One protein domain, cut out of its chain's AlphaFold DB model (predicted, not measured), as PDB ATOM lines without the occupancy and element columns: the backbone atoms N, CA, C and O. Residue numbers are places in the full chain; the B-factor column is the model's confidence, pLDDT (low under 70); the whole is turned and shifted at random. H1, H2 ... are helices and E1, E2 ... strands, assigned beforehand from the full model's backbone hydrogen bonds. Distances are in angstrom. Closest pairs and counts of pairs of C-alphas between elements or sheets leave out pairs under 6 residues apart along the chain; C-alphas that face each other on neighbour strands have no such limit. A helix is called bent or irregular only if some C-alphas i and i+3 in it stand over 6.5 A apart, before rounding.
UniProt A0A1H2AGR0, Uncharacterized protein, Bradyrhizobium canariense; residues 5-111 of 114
ATOM      1  N   LEU A   5     121.214 120.038 109.331       96.69
ATOM      2  CA  LEU A   5     121.424 121.345 108.715       96.69
ATOM      3  C   LEU A   5     121.069 122.464 109.693       96.69
ATOM      4  O   LEU A   5     120.032 122.412 110.355       96.69
ATOM      5  N   GLN A   6     121.921 123.481 109.759       95.94
ATOM      6  CA  GLN A   6     121.748 124.680 110.572       95.94
ATOM      7  C   GLN A   6     122.057 125.910 109.722       95.94
ATOM      8  O   GLN A   6     122.894 125.862 108.826       95.94
ATOM      9  N   SER A   7     121.356 127.012 109.965       93.75
ATOM     10  CA  SER A   7     121.656 128.267 109.285       93.75
ATOM     11  C   SER A   7     121.158 129.466 110.074       93.75
ATOM     12  O   SER A   7     120.048 129.439 110.614       93.75
ATOM     13  N   THR A   8     121.955 130.531 110.089       88.69
ATOM     14  CA  THR A   8     121.612 131.819 110.714       88.69
ATOM     15  C   THR A   8     121.136 132.866 109.702       88.69
ATOM     16  O   THR A   8     120.611 133.909 110.086       88.69
ATOM     17  N   VAL A   9     121.266 132.584 108.398       85.75
ATOM     18  CA  VAL A   9     121.025 133.532 107.289       85.75
ATOM     19  C   VAL A   9     119.913 133.101 106.329       85.75
ATOM     20  O   VAL A   9     119.836 133.573 105.196       85.75
ATOM     21  N   GLY A  10     119.032 132.206 106.785       87.50
ATOM     22  CA  GLY A  10     117.942 131.619 105.996       87.50
ATOM     23  C   GLY A  10     118.227 130.181 105.557       87.50
ATOM     24  O   GLY A  10     119.311 129.658 105.778       87.50
ATOM     25  N   GLY A  11     117.248 129.500 104.962       91.00
ATOM     26  CA  GLY A  11     117.400 128.089 104.588       91.00
ATOM     27  C   GLY A  11     118.481 127.827 103.529       91.00
ATOM     28  O   GLY A  11     118.912 128.724 102.801       91.00
ATOM     29  N   PHE A  12     118.881 126.561 103.410       95.00
ATOM     30  CA  PHE A  12     119.619 126.078 102.243       95.00
ATOM     31  C   PHE A  12     118.722 126.142 101.003       95.00
ATOM     32  O   PHE A  12     117.502 125.967 101.084       95.00
ATOM     33  N   SER A  13     119.325 126.389  99.846       95.38
ATOM     34  CA  SER A  13     118.610 126.472  98.579       95.38
ATOM     35  C   SER A  13     117.859 125.170  98.266       95.38
ATOM     36  O   SER A  13     118.325 124.073  98.592       95.38
ATOM     37  N   PRO A  14     116.714 125.245  97.562       96.31
ATOM     38  CA  PRO A  14     115.972 124.054  97.153       96.31
ATOM     39  C   PRO A  14     116.800 123.075  96.312       96.31
ATOM     40  O   PRO A  14     116.562 121.871  96.348       96.31
ATOM     41  N   GLU A  15     117.764 123.578  95.539       95.69
ATOM     42  CA  GLU A  15     118.684 122.753  94.754       95.69
ATOM     43  C   GLU A  15     119.625 121.938  95.632       95.69
ATOM     44  O   GLU A  15     119.746 120.731  95.417       95.69
ATOM     45  N   PHE A  16     120.224 122.567  96.646       96.06
ATOM     46  CA  PHE A  16     121.027 121.870  97.643       96.06
ATOM     47  C   PHE A  16     120.212 120.769  98.325       96.06
ATOM     48  O   PHE A  16     120.624 119.611  98.345       96.06
ATOM     49  N   MET A  17     118.999 121.099  98.781       97.00
ATOM     50  CA  MET A  17     118.114 120.140  99.452       97.00
ATOM     51  C   MET A  17     117.760 118.939  98.565       97.00
ATOM     52  O   MET A  17     117.691 117.816  99.058       97.00
ATOM     53  N   ARG A  18     117.583 119.136  97.250       96.75
ATOM     54  CA  ARG A  18     117.345 118.032  96.300       96.75
ATOM     55  C   ARG A  18     118.564 117.131  96.100       96.75
ATOM     56  O   ARG A  18     118.390 115.957  95.785       96.75
ATOM     57  N   ARG A  19     119.780 117.666  96.241       95.94
ATOM     58  CA  ARG A  19     121.031 116.906  96.071       95.94
ATOM     59  C   ARG A  19     121.530 116.274  97.373       95.94
ATOM     60  O   ARG A  19     122.300 115.319  97.309       95.94
ATOM     61  N   LEU A  20     121.059 116.741  98.529       95.50
ATOM     62  CA  LEU A  20     121.448 116.231  99.845       95.50
ATOM     63  C   LEU A  20     121.334 114.697  99.974       95.50
ATOM     64  O   LEU A  20     122.317 114.090 100.393       95.50
ATOM     65  N   PRO A  21     120.252 114.025  99.519       95.69
ATOM     66  CA  PRO A  21     120.176 112.564  99.607       95.69
ATOM     67  C   PRO A  21     121.274 111.844  98.814       95.69
ATOM     68  O   PRO A  21     121.729 110.775  99.210       95.69
ATOM     69  N   ARG A  22     121.733 112.424  97.696       94.44
ATOM     70  CA  ARG A  22     122.831 111.860  96.895       94.44
ATOM     71  C   ARG A  22     124.164 111.974  97.631       94.44
ATOM     72  O   ARG A  22     124.957 111.038  97.587       94.44
ATOM     73  N   LEU A  23     124.403 113.099  98.299       93.75
ATOM     74  CA  LEU A  23     125.572 113.279  99.155       93.75
ATOM     75  C   LEU A  23     125.559 112.275 100.311       93.75
ATOM     76  O   LEU A  23     126.556 111.599 100.526       93.75
ATOM     77  N   GLU A  24     124.428 112.113 100.997       94.19
ATOM     78  CA  GLU A  24     124.279 111.144 102.090       94.19
ATOM     79  C   GLU A  24     124.536 109.705 101.629       94.19
ATOM     80  O   GLU A  24     125.235 108.948 102.300       94.19
ATOM     81  N   GLN A  25     124.020 109.330 100.458       93.44
ATOM     82  CA  GLN A  25     124.284 108.019  99.863       93.44
ATOM     83  C   GLN A  25     125.762 107.827  99.529       93.44
ATOM     84  O   GLN A  25     126.314 106.766  99.813       93.44
ATOM     85  N   ALA A  26     126.409 108.845  98.957       89.88
ATOM     86  CA  ALA A  26     127.837 108.803  98.674       89.88
ATOM     87  C   ALA A  26     128.645 108.668  99.973       89.88
ATOM     88  O   ALA A  26     129.495 107.793 100.088       89.88
ATOM     89  N   MET A  27     128.313 109.450 100.998       89.88
ATOM     90  CA  MET A  27     128.910 109.343 102.326       89.88
ATOM     91  C   MET A  27     128.828 107.909 102.864       89.88
ATOM     92  O   MET A  27     129.864 107.337 103.199       89.88
ATOM     93  N   VAL A  28     127.639 107.297 102.857       90.56
ATOM     94  CA  VAL A  28     127.451 105.901 103.291       90.56
ATOM     95  C   VAL A  28     128.268 104.925 102.439       90.56
ATOM     96  O   VAL A  28     128.912 104.032 102.990       90.56
ATOM     97  N   ALA A  29     128.293 105.102 101.115       89.50
ATOM     98  CA  ALA A  29     129.075 104.257 100.208       89.50
ATOM     99  C   ALA A  29     130.586 104.318 100.499       89.50
ATOM    100  O   ALA A  29     131.276 103.308 100.378       89.50
ATOM    101  N   HIS A  30     131.079 105.470 100.962       85.25
ATOM    102  CA  HIS A  30     132.466 105.685 101.391       85.25
ATOM    103  C   HIS A  30     132.661 105.512 102.919       85.25
ATOM    104  O   HIS A  30     133.669 105.934 103.503       85.25
ATOM    105  N   GLY A  31     131.700 104.868 103.593       85.81
ATOM    106  CA  GLY A  31     131.764 104.464 105.001       85.81
ATOM    107  C   GLY A  31     131.523 105.574 106.034       85.81
ATOM    108  O   GLY A  31     131.727 105.355 107.223       85.81
ATOM    109  N   LEU A  32     131.109 106.768 105.626       87.12
ATOM    110  CA  LEU A  32     130.705 107.833 106.549       87.12
ATOM    111  C   LEU A  32     129.299 107.584 107.094       87.12
ATOM    112  O   LEU A  32     128.428 107.131 106.357       87.12
ATOM    113  N   GLU A  33     129.057 107.954 108.354       90.12
ATOM    114  CA  GLU A  33     127.705 108.034 108.920       90.12
ATOM    115  C   GLU A  33     127.196 109.480 108.819       90.12
ATOM    116  O   GLU A  33     127.665 110.341 109.568       90.12
ATOM    117  N   PRO A  34     126.230 109.789 107.932       91.75
ATOM    118  CA  PRO A  34     125.768 111.161 107.733       91.75
ATOM    119  C   PRO A  34     125.197 111.825 108.996       91.75
ATOM    120  O   PRO A  34     125.320 113.037 109.146       91.75
ATOM    121  N   ALA A  35     124.630 111.062 109.941       92.25
ATOM    122  CA  ALA A  35     124.114 111.626 111.199       92.25
ATOM    123  C   ALA A  35     125.181 112.245 112.115       92.25
ATOM    124  O   ALA A  35     124.855 113.082 112.971       92.25
ATOM    125  N   GLU A  36     126.447 111.859 111.954       91.06
ATOM    126  CA  GLU A  36     127.553 112.455 112.709       91.06
ATOM    127  C   GLU A  36     127.883 113.874 112.230       91.06
ATOM    128  O   GLU A  36     128.544 114.615 112.956       91.06
ATOM    129  N   PHE A  37     127.379 114.266 111.056       92.50
ATOM    130  CA  PHE A  37     127.665 115.548 110.434       92.50
ATOM    131  C   PHE A  37     126.595 116.594 110.758       92.50
ATOM    132  O   PHE A  37     125.385 116.337 110.717       92.50
ATOM    133  N   VAL A  38     127.065 117.810 111.032       95.25
ATOM    134  CA  VAL A  38     126.250 119.027 111.061       95.25
ATOM    135  C   VAL A  38     126.837 120.014 110.063       95.25
ATOM    136  O   VAL A  38     128.036 120.266 110.100       95.25
ATOM    137  N   ILE A  39     126.013 120.583 109.188       95.81
ATOM    138  CA  ILE A  39     126.416 121.658 108.277       95.81
ATOM    139  C   ILE A  39     125.732 122.942 108.744       95.81
ATOM    140  O   ILE A  39     124.503 123.033 108.696       95.81
ATOM    141  N   SER A  40     126.522 123.915 109.196       96.31
ATOM    142  CA  SER A  40     126.079 125.284 109.473       96.31
ATOM    143  C   SER A  40     126.326 126.176 108.267       96.31
ATOM    144  O   SER A  40     127.317 125.999 107.561       96.31
ATOM    145  N   LYS A  41     125.435 127.142 108.060       95.25
ATOM    146  CA  LYS A  41     125.563 128.210 107.073       95.25
ATOM    147  C   LYS A  41     125.395 129.561 107.757       95.25
ATOM    148  O   LYS A  41     124.347 129.855 108.337       95.25
ATOM    149  N   ASP A  42     126.399 130.409 107.606       92.25
ATOM    150  CA  ASP A  42     126.468 131.726 108.223       92.25
ATOM    151  C   ASP A  42     126.816 132.796 107.178       92.25
ATOM    152  O   ASP A  42     127.311 132.500 106.085       92.25
ATOM    153  N   ARG A  43     126.513 134.070 107.466       87.88
ATOM    154  CA  ARG A  43     126.918 135.168 106.569       87.88
ATOM    155  C   ARG A  43     128.423 135.319 106.675       87.88
ATOM    156  O   ARG A  43     128.910 135.576 107.774       87.88
ATOM    157  N   ALA A  44     129.124 135.259 105.545       84.88
ATOM    158  CA  ALA A  44     130.543 135.567 105.558       84.88
ATOM    159  C   ALA A  44     130.741 137.028 105.977       84.88
ATOM    160  O   ALA A  44     130.056 137.942 105.491       84.88
ATOM    161  N   THR A  45     131.677 137.252 106.895       75.62
ATOM    162  CA  THR A  45     132.095 138.612 107.237       75.62
ATOM    163  C   THR A  45     132.975 139.123 106.096       75.62
ATOM    164  O   THR A  45     133.929 138.442 105.729       75.62
ATOM    165  N   PRO A  46     132.685 140.286 105.489       63.91
ATOM    166  CA  PRO A  46     133.493 140.783 104.383       63.91
ATOM    167  C   PRO A  46     134.897 141.152 104.882       63.91
ATOM    168  O   PRO A  46     135.090 142.198 105.497       63.91
ATOM    169  N   THR A  47     135.882 140.296 104.608       60.78
ATOM    170  CA  THR A  47     137.292 140.526 104.970       60.78
ATOM    171  C   THR A  47     137.958 141.566 104.063       60.78
ATOM    172  O   THR A  47     138.969 142.153 104.433       60.78
ATOM    173  N   MET A  48     137.386 141.830 102.878       57.00
ATOM    174  CA  MET A  48     137.886 142.815 101.916       57.00
ATOM    175  C   MET A  48     136.742 143.633 101.294       57.00
ATOM    176  O   MET A  48     135.827 143.042 100.725       57.00
ATOM    177  N   PRO A  49     136.801 144.980 101.309       56.47
ATOM    178  CA  PRO A  49     135.711 145.850 100.845       56.47
ATOM    179  C   PRO A  49     135.427 145.796  99.330       56.47
ATOM    180  O   PRO A  49     134.410 146.326  98.892       56.47
ATOM    181  N   PHE A  50     136.290 145.158  98.528       58.84
ATOM    182  CA  PHE A  50     136.152 145.064  97.064       58.84
ATOM    183  C   PHE A  50     135.675 143.693  96.555       58.84
ATOM    184  O   PHE A  50     135.285 143.576  95.395       58.84
ATOM    185  N   LEU A  51     135.673 142.663  97.409       55.41
ATOM    186  CA  LEU A  51     135.033 141.375  97.133       55.41
ATOM    187  C   LEU A  51     133.607 141.471  97.677       55.41
ATOM    188  O   LEU A  51     133.400 141.617  98.877       55.41
ATOM    189  N   GLY A  52     132.630 141.510  96.771       52.22
ATOM    190  CA  GLY A  52     131.245 141.865  97.084       52.22
ATOM    191  C   GLY A  52     130.596 141.042  98.221       52.22
ATOM    192  O   GLY A  52     131.014 139.922  98.508       52.22
ATOM    193  N   PRO A  53     129.530 141.570  98.853       57.22
ATOM    194  CA  PRO A  53     128.969 141.109 100.134       57.22
ATOM    195  C   PRO A  53     128.134 139.806 100.090       57.22
ATOM    196  O   PRO A  53     127.154 139.684 100.833       57.22
ATOM    197  N   PHE A  54     128.489 138.837  99.243       68.94
ATOM    198  CA  PHE A  54     127.586 137.749  98.834       68.94
ATOM    199  C   PHE A  54     128.128 136.332  99.058       68.94
ATOM    200  O   PHE A  54     127.714 135.410  98.364       68.94
ATOM    201  N   PHE A  55     129.044 136.147 100.005       85.25
ATOM    202  CA  PHE A  55     129.537 134.820 100.371       85.25
ATOM    203  C   PHE A  55     128.891 134.317 101.662       85.25
ATOM    204  O   PHE A  55     128.396 135.092 102.490       85.25
ATOM    205  N   PHE A  56     128.916 133.001 101.820       89.75
ATOM    206  CA  PHE A  56     128.474 132.310 103.017       89.75
ATOM    207  C   PHE A  56     129.620 131.472 103.562       89.75
ATOM    208  O   PHE A  56     130.346 130.843 102.791       89.75
ATOM    209  N   ASP A  57     129.741 131.459 104.881       91.75
ATOM    210  CA  ASP A  57     130.627 130.541 105.577       91.75
ATOM    211  C   ASP A  57     129.842 129.261 105.861       91.75
ATOM    212  O   ASP A  57     128.781 129.292 106.487       91.75
ATOM    213  N   TYR A  58     130.348 128.137 105.359       93.25
ATOM    214  CA  TYR A  58     129.800 126.814 105.612       93.25
ATOM    215  C   TYR A  58     130.716 126.083 106.577       93.25
ATOM    216  O   TYR A  58     131.845 125.741 106.220       93.25
ATOM    217  N   THR A  59     130.229 125.823 107.787       93.50
ATOM    218  CA  THR A  59     130.974 125.070 108.796       93.50
ATOM    219  C   THR A  59     130.445 123.652 108.878       93.50
ATOM    220  O   THR A  59     129.264 123.437 109.141       93.50
ATOM    221  N   VAL A  60     131.316 122.671 108.672       93.25
ATOM    222  CA  VAL A  60     130.974 121.254 108.811       93.25
ATOM    223  C   VAL A  60     131.548 120.745 110.121       93.25
ATOM    224  O   VAL A  60     132.762 120.763 110.296       93.25
ATOM    225  N   PHE A  61     130.682 120.272 111.016       91.19
ATOM    226  CA  PHE A  61     131.052 119.655 112.286       91.19
ATOM    227  C   PHE A  61     130.942 118.134 112.194       91.19
ATOM    228  O   PHE A  61     129.922 117.624 111.726       91.19
ATOM    229  N   VAL A  62     131.949 117.416 112.685       88.38
ATOM    230  CA  VAL A  62     131.957 115.948 112.774       88.38
ATOM    231  C   VAL A  62     132.853 115.502 113.929       88.38
ATOM    232  O   VAL A  62     133.964 115.992 114.081       88.38
ATOM    233  N   GLY A  63     132.383 114.585 114.778       81.00
ATOM    234  CA  GLY A  63     133.236 113.945 115.794       81.00
ATOM    235  C   GLY A  63     133.913 114.879 116.813       81.00
ATOM    236  O   GLY A  63     134.936 114.503 117.375       81.00
ATOM    237  N   GLY A  64     133.366 116.076 117.054       80.19
ATOM    238  CA  GLY A  64     133.967 117.091 117.934       80.19
ATOM    239  C   GLY A  64     134.915 118.066 117.230       80.19
ATOM    240  O   GLY A  64     135.439 118.971 117.873       80.19
ATOM    241  N   GLU A  65     135.094 117.919 115.921       83.56
ATOM    242  CA  GLU A  65     135.863 118.825 115.077       83.56
ATOM    243  C   GLU A  65     134.988 119.624 114.125       83.56
ATOM    244  O   GLU A  65     133.822 119.289 113.903       83.56
ATOM    245  N   SER A  66     135.576 120.665 113.532       86.44
ATOM    246  CA  SER A  66     134.930 121.443 112.487       86.44
ATOM    247  C   SER A  66     135.911 122.114 111.543       86.44
ATOM    248  O   SER A  66     136.944 122.615 111.985       86.44
ATOM    249  N   PHE A  67     135.517 122.249 110.281       86.12
ATOM    250  CA  PHE A  67     136.172 123.148 109.332       86.12
ATOM    251  C   PHE A  67     135.156 124.104 108.716       86.12
ATOM    252  O   PHE A  67     133.974 123.772 108.614       86.12
ATOM    253  N   THR A  68     135.632 125.259 108.259       89.19
ATOM    254  CA  THR A  68     134.817 126.270 107.579       89.19
ATOM    255  C   THR A  68     135.344 126.499 106.171       89.19
ATOM    256  O   THR A  68     136.555 126.569 105.968       89.19
ATOM    257  N   VAL A  69     134.436 126.628 105.206       88.12
ATOM    258  CA  VAL A  69     134.746 127.046 103.836       88.12
ATOM    259  C   VAL A  69     133.835 128.199 103.432       88.12
ATOM    260  O   VAL A  69     132.637 128.176 103.709       88.12
ATOM    261  N   THR A  70     134.404 129.205 102.777       89.56
ATOM    262  CA  THR A  70     133.660 130.356 102.269       89.56
ATOM    263  C   THR A  70     133.314 130.129 100.802       89.56
ATOM    264  O   THR A  70     134.203 130.050  99.959       89.56
ATOM    265  N   GLU A  71     132.023 130.047 100.486       89.81
ATOM    266  CA  GLU A  71     131.530 129.767  99.131       89.81
ATOM    267  C   GLU A  71     130.430 130.769  98.738       89.81
ATOM    268  O   GLU A  71     129.676 131.248  99.595       89.81
ATOM    269  N   PRO A  72     130.291 131.115  97.444       89.12
ATOM    270  CA  PRO A  72     129.324 132.118  96.999       89.12
ATOM    271  C   PRO A  72     127.872 131.630  97.093       89.12
ATOM    272  O   PRO A  72     126.945 132.434  97.109       89.12
ATOM    273  N   ASN A  73     127.639 130.314  97.111       91.44
ATOM    274  CA  ASN A  73     126.303 129.723  97.186       91.44
ATOM    275  C   ASN A  73     126.353 128.258  97.651       91.44
ATOM    276  O   ASN A  73     127.420 127.647  97.699       91.44
ATOM    277  N   ASP A  74     125.182 127.695  97.966       94.81
ATOM    278  CA  ASP A  74     125.084 126.332  98.508       94.81
ATOM    279  C   ASP A  74     125.558 125.270  97.510       94.81
ATOM    280  O   ASP A  74     125.943 124.177  97.913       94.81
ATOM    281  N   LEU A  75     125.505 125.562  96.206       94.94
ATOM    282  CA  LEU A  75     125.891 124.605  95.178       94.94
ATOM    283  C   LEU A  75     127.412 124.502  95.037       94.94
ATOM    284  O   LEU A  75     127.919 123.391  94.919       94.94
ATOM    285  N   GLY A  76     128.132 125.625  95.121       91.94
ATOM    286  CA  GLY A  76     129.597 125.626  95.211       91.94
ATOM    287  C   GLY A  76     130.071 124.814  96.415       91.94
ATOM    288  O   GLY A  76     130.851 123.874  96.267       91.94
ATOM    289  N   PHE A  77     129.465 125.074  97.578       94.44
ATOM    290  CA  PHE A  77     129.702 124.282  98.783       94.44
ATOM    291  C   PHE A  77     129.365 122.792  98.602       94.44
ATOM    292  O   PHE A  77     130.159 121.937  98.992       94.44
ATOM    293  N   TYR A  78     128.222 122.459  97.992       95.25
ATOM    294  CA  TYR A  78     127.837 121.069  97.735       95.25
ATOM    295  C   TYR A  78     128.895 120.329  96.917       95.25
ATOM    296  O   TYR A  78     129.295 119.238  97.310       95.25
ATOM    297  N   GLU A  79     129.350 120.898  95.798       92.88
ATOM    298  CA  GLU A  79     130.338 120.239  94.936       92.88
ATOM    299  C   GLU A  79     131.674 120.066  95.673       92.88
ATOM    300  O   GLU A  79     132.241 118.970  95.682       92.88
ATOM    301  N   TYR A  80     132.122 121.111  96.378       89.56
ATOM    302  CA  TYR A  80     133.316 121.081  97.227       89.56
ATOM    303  C   TYR A  80     133.257 119.961  98.276       89.56
ATOM    304  O   TYR A  80     134.235 119.231  98.488       89.56
ATOM    305  N   PHE A  81     132.116 119.832  98.958       91.38
ATOM    306  CA  PHE A  81     131.942 118.879 100.048       91.38
ATOM    307  C   PHE A  81     131.705 117.455  99.534       91.38
ATOM    308  O   PHE A  81     132.253 116.499 100.087       91.38
ATOM    309  N   TYR A  82     130.963 117.307  98.436       91.19
ATOM    310  CA  TYR A  82     130.736 116.029  97.769       91.19
ATOM    311  C   TYR A  82     132.053 115.410  97.312       91.19
ATOM    312  O   TYR A  82     132.328 114.264  97.660       91.19
ATOM    313  N   GLN A  83     132.899 116.178  96.612       86.81
ATOM    314  CA  GLN A  83     134.220 115.713  96.172       86.81
ATOM    315  C   GLN A  83     135.068 115.207  97.345       86.81
ATOM    316  O   GLN A  83     135.709 114.167  97.235       86.81
ATOM    317  N   ARG A  84     135.009 115.876  98.502       81.19
ATOM    318  CA  ARG A  84     135.727 115.449  99.716       81.19
ATOM    319  C   ARG A  84     135.185 114.178 100.349       81.19
ATOM    320  O   ARG A  84     135.950 113.430 100.946       81.19
ATOM    321  N   CYS A  85     133.883 113.936 100.243       85.06
ATOM    322  CA  CYS A  85     133.285 112.711 100.765       85.06
ATOM    323  C   CYS A  85     133.631 111.483  99.910       85.06
ATOM    324  O   CYS A  85     133.620 110.377 100.445       85.06
ATOM    325  N   VAL A  86     133.917 111.677  98.614       81.50
ATOM    326  CA  VAL A  86     134.132 110.588  97.641       81.50
ATOM    327  C   VAL A  86     135.579 110.405  97.185       81.50
ATOM    328  O   VAL A  86     135.872 109.395  96.554       81.50
ATOM    329  N   ALA A  87     136.480 111.353  97.461       76.31
ATOM    330  CA  ALA A  87     137.892 111.223  97.105       76.31
ATOM    331  C   ALA A  87     138.506 109.985  97.789       76.31
ATOM    332  O   ALA A  87     138.541 109.900  99.019       76.31
ATOM    333  N   GLU A  88     138.958 109.017  96.987       56.09
ATOM    334  CA  GLU A  88     139.710 107.851  97.457       56.09
ATOM    335  C   GLU A  88     141.153 108.255  97.790       56.09
ATOM    336  O   GLU A  88     141.726 109.128  97.139       56.09
ATOM    337  N   ASP A  89     141.730 107.627  98.822       52.78
ATOM    338  CA  ASP A  89     143.121 107.814  99.250       52.78
ATOM    339  C   ASP A  89     144.097 107.451  98.109       52.78
ATOM    340  O   ASP A  89     144.635 106.342  98.048       52.78
ATOM    341  N   GLU A  90     144.407 108.389  97.216       41.78
ATOM    342  CA  GLU A  90     145.630 108.324  96.413       41.78
ATOM    343  C   GLU A  90     146.826 108.634  97.326       41.78
ATOM    344  O   GLU A  90     147.394 109.717  97.271       41.78
ATOM    345  N   THR A  91     147.165 107.719  98.247       38.72
ATOM    346  CA  THR A  91     148.542 107.427  98.709       38.72
ATOM    347  C   THR A  91     148.593 106.304  99.772       38.72
ATOM    348  O   THR A  91     148.679 106.542 100.971       38.72
ATOM    349  N   MET A  92     148.753 105.070  99.270       39.44
ATOM    350  CA  MET A  92     149.764 104.082  99.712       39.44
ATOM    351  C   MET A  92     149.553 103.206 100.986       39.44
ATOM    352  O   MET A  92     148.638 103.428 101.772       39.44
ATOM    353  N   PRO A  93     150.315 102.084 101.098       46.19
ATOM    354  CA  PRO A  93     149.812 100.783 101.536       46.19
ATOM    355  C   PRO A  93     150.003 100.482 103.029       46.19
ATOM    356  O   PRO A  93     150.833 101.068 103.713       46.19
ATOM    357  N   GLU A  94     149.252  99.468 103.466       46.88
ATOM    358  CA  GLU A  94     149.390  98.708 104.714       46.88
ATOM    359  C   GLU A  94     149.339  99.488 106.030       46.88
ATOM    360  O   GLU A  94     150.372  99.744 106.629       46.88
ATOM    361  N   GLN A  95     148.135  99.629 106.600       37.53
ATOM    362  CA  GLN A  95     147.915  99.341 108.027       37.53
ATOM    363  C   GLN A  95     146.555  98.659 108.241       37.53
ATOM    364  O   GLN A  95     145.574  99.244 108.697       37.53
ATOM    365  N   ARG A  96     146.511  97.349 107.958       44.53
ATOM    366  CA  ARG A  96     145.590  96.428 108.640       44.53
ATOM    367  C   ARG A  96     146.010  96.348 110.108       44.53
ATOM    368  O   ARG A  96     146.749  95.440 110.458       44.53
ATOM    369  N   LEU A  97     145.564  97.263 110.965       39.12
ATOM    370  CA  LEU A  97     145.484  97.021 112.410       39.12
ATOM    371  C   LEU A  97     144.717  98.148 113.104       39.12
ATOM    372  O   LEU A  97     145.128  99.298 113.068       39.12
ATOM    373  N   ARG A  98     143.647  97.737 113.801       37.03
ATOM    374  CA  ARG A  98     142.717  98.523 114.635       37.03
ATOM    375  C   ARG A  98     141.815  99.455 113.848       37.03
ATOM    376  O   ARG A  98     142.307 100.419 113.311       37.03
ATOM    377  N   ARG A  99     140.498  99.201 113.869       53.31
ATOM    378  CA  ARG A  99     139.447 100.152 113.462       53.31
ATOM    379  C   ARG A  99     139.752 101.552 114.036       53.31
ATOM    380  O   ARG A  99     139.574 101.709 115.246       53.31
ATOM    381  N   PRO A 100     140.143 102.560 113.236       43.66
ATOM    382  CA  PRO A 100     140.089 103.942 113.673       43.66
ATOM    383  C   PRO A 100     138.938 104.603 112.914       43.66
ATOM    384  O   PRO A 100     138.754 104.381 111.718       43.66
ATOM    385  N   GLY A 101     138.103 105.366 113.612       45.94
ATOM    386  CA  GLY A 101     136.965 106.039 112.997       45.94
ATOM    387  C   GLY A 101     137.374 106.724 111.695       45.94
ATOM    388  O   GLY A 101     138.390 107.424 111.631       45.94
ATOM    389  N   LEU A 102     136.561 106.511 110.663       52.59
ATOM    390  CA  LEU A 102     136.662 107.082 109.319       52.59
ATOM    391  C   LEU A 102     136.674 108.619 109.315       52.59
ATOM    392  O   LEU A 102     136.847 109.238 108.277       52.59
ATOM    393  N   ILE A 103     136.563 109.228 110.490       54.00
ATOM    394  CA  ILE A 103     136.793 110.636 110.750       54.00
ATOM    395  C   ILE A 103     138.274 110.995 110.526       54.00
ATOM    396  O   ILE A 103     138.530 112.053 109.979       54.00
ATOM    397  N   SER A 104     139.246 110.101 110.775       51.59
ATOM    398  CA  SER A 104     140.704 110.362 110.648       51.59
ATOM    399  C   SER A 104     141.149 110.987 109.308       51.59
ATOM    400  O   SER A 104     142.160 111.690 109.269       51.59
ATOM    401  N   ARG A 105     140.397 110.762 108.217       59.56
ATOM    402  CA  ARG A 105     140.610 111.435 106.922       59.56
ATOM    403  C   ARG A 105     140.273 112.926 106.987       59.56
ATOM    404  O   ARG A 105     141.065 113.733 106.531       59.56
ATOM    405  N   PHE A 106     139.140 113.288 107.597       57.19
ATOM    406  CA  PHE A 106     138.654 114.663 107.751       57.19
ATOM    407  C   PHE A 106     139.625 115.503 108.587       57.19
ATOM    408  O   PHE A 106     140.002 116.591 108.154       57.19
ATOM    409  N   PHE A 107     140.118 114.936 109.693       54.38
ATOM    410  CA  PHE A 107     141.101 115.555 110.592       54.38
ATOM    411  C   PHE A 107     142.378 116.016 109.855       54.38
ATOM    412  O   PHE A 107     142.957 117.049 110.187       54.38
ATOM    413  N   ARG A 108     142.843 115.270 108.837       54.97
ATOM    414  CA  ARG A 108     144.111 115.566 108.140       54.97
ATOM    415  C   ARG A 108     143.993 116.738 107.152       54.97
ATOM    416  O   ARG A 108     144.987 117.415 106.905       54.97
ATOM    417  N   TRP A 109     142.791 117.020 106.641       56.09
ATOM    418  CA  TRP A 109     142.530 118.143 105.726       56.09
ATOM    419  C   TRP A 109     142.410 119.488 106.445       56.09
ATOM    420  O   TRP A 109     142.784 120.509 105.877       56.09
ATOM    421  N   MET A 110     141.951 119.506 107.702       50.78
ATOM    422  CA  MET A 110     141.854 120.743 108.497       50.78
ATOM    423  C   MET A 110     143.217 121.377 108.806       50.78
ATOM    424  O   MET A 110     143.293 122.547 109.167       50.78
ATOM    425  N   ALA A 111     144.296 120.602 108.679       46.47
ATOM    426  CA  ALA A 111     145.662 121.054 108.910       46.47
ATOM    427  C   ALA A 111     146.314 121.715 107.681       46.47
ATOM    428  O   ALA A 111     147.438 122.202 107.795       46.47
TER     429      ALA A 111
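This is residues 5 to 111 of the 114 residues of an uncharacterized protein of Bradyrhizobium canariense (UniProt A0A1H2AGR0). A strongly twisted sheet of four strands has helix H2 packed over one face, and the longer helix H1 runs side by side with H2 without being on the sheet. The short helix H3 sits near the edge strand E4, and residues 90 to 100, in the link before H3, stick out from the body, while the loop of residues 44 to 55 reaches far from the middle. The printed part has 107 residues with three named helices and four named strands, in the order E1 H1 E2 E3 E4 H2 H3; the mixed sheet runs E1 E2 E3 E4, with E1 parallel to E2 and the other neighbours antiparallel. The class is mixed, helices and strands; the whole is elongated, spanning 50 by 30 by 24 A, and only just compact, close to loose, with a radius of gyration of the C-alphas of 15.4 A.

E1, residues 5 to 7, is an edge strand and the parallel neighbour of E2, residues 37 to 43, with N 6 and O 39 2.8 A apart. H1, residues 14 to 29, lies between them in the chain, forming a strand-helix-strand unit, two parallel neighbour strands joined through a helix, with a left-handed crossover. E2, E3, residues 56 to 62, and E4, residues 65 to 71, form a meander, each strand the antiparallel neighbour of the one before. In the hairpin of E2 and E3, N 40 and O 59 are 2.8 A apart; in that of E3 and E4, N 58 and O 69 are 2.8 A apart. H2, residues 74 to 86, is on the sheet at a height of 9.5 A, making two layers, a sheet with a helix on one face. H2 is over E4 and only just not over E3, with 5 of its C-alphas on E4 and 2 on E3, and runs slantwise to the strands, at 37 degrees to E4 on the local plane. H1 and H2 touch, closest at the C-alphas of Met 27 and Cys 85, 5.7 A, and run the same way at a shallow tilt of 6 degrees. H3, residues 104 to 109, only grazes the sheet with residues 106 to 109; the closest C-alphas of E4 and H3, Glu 65 and Phe 107, are 7.6 A apart. H2 and H3 are near each other, with 5 pairs of C-alphas within 10 A, whereas H1 and H3 are apart. Every O i to N i+4 pair is within hydrogen-bond range in H2, 10 of 12 are in H1 and 0 of 2 in H3, where 2 of 3 O i to N i+3 pairs are.

E1 begins at C-alpha 5, (121.424, 121.345, 108.715). H1 is 23.9 A long, has a kink of 30 degrees near residue 22, and is only just irregular: C-alphas 18 and 21 are 7.0 A apart. E2 measures 20.0 A, E3 19.4 A, E4 19.8 A and H2 18.2 A. H3 ends at C-alpha 109, (142.530, 118.143, 105.726).

The two C-alphas farthest apart, those of Phe 50 and Leu 97, are 51.3 A apart. Without residues 90 to 100, which stand free, the body spans 41 by 31 by 21 A. The links E2 to E3 and H2 to H3 are long, and the printed part has no cut. The mean pLDDT of the printed part is 78.4; residues 46 to 54 and 88 to 111 are under 70.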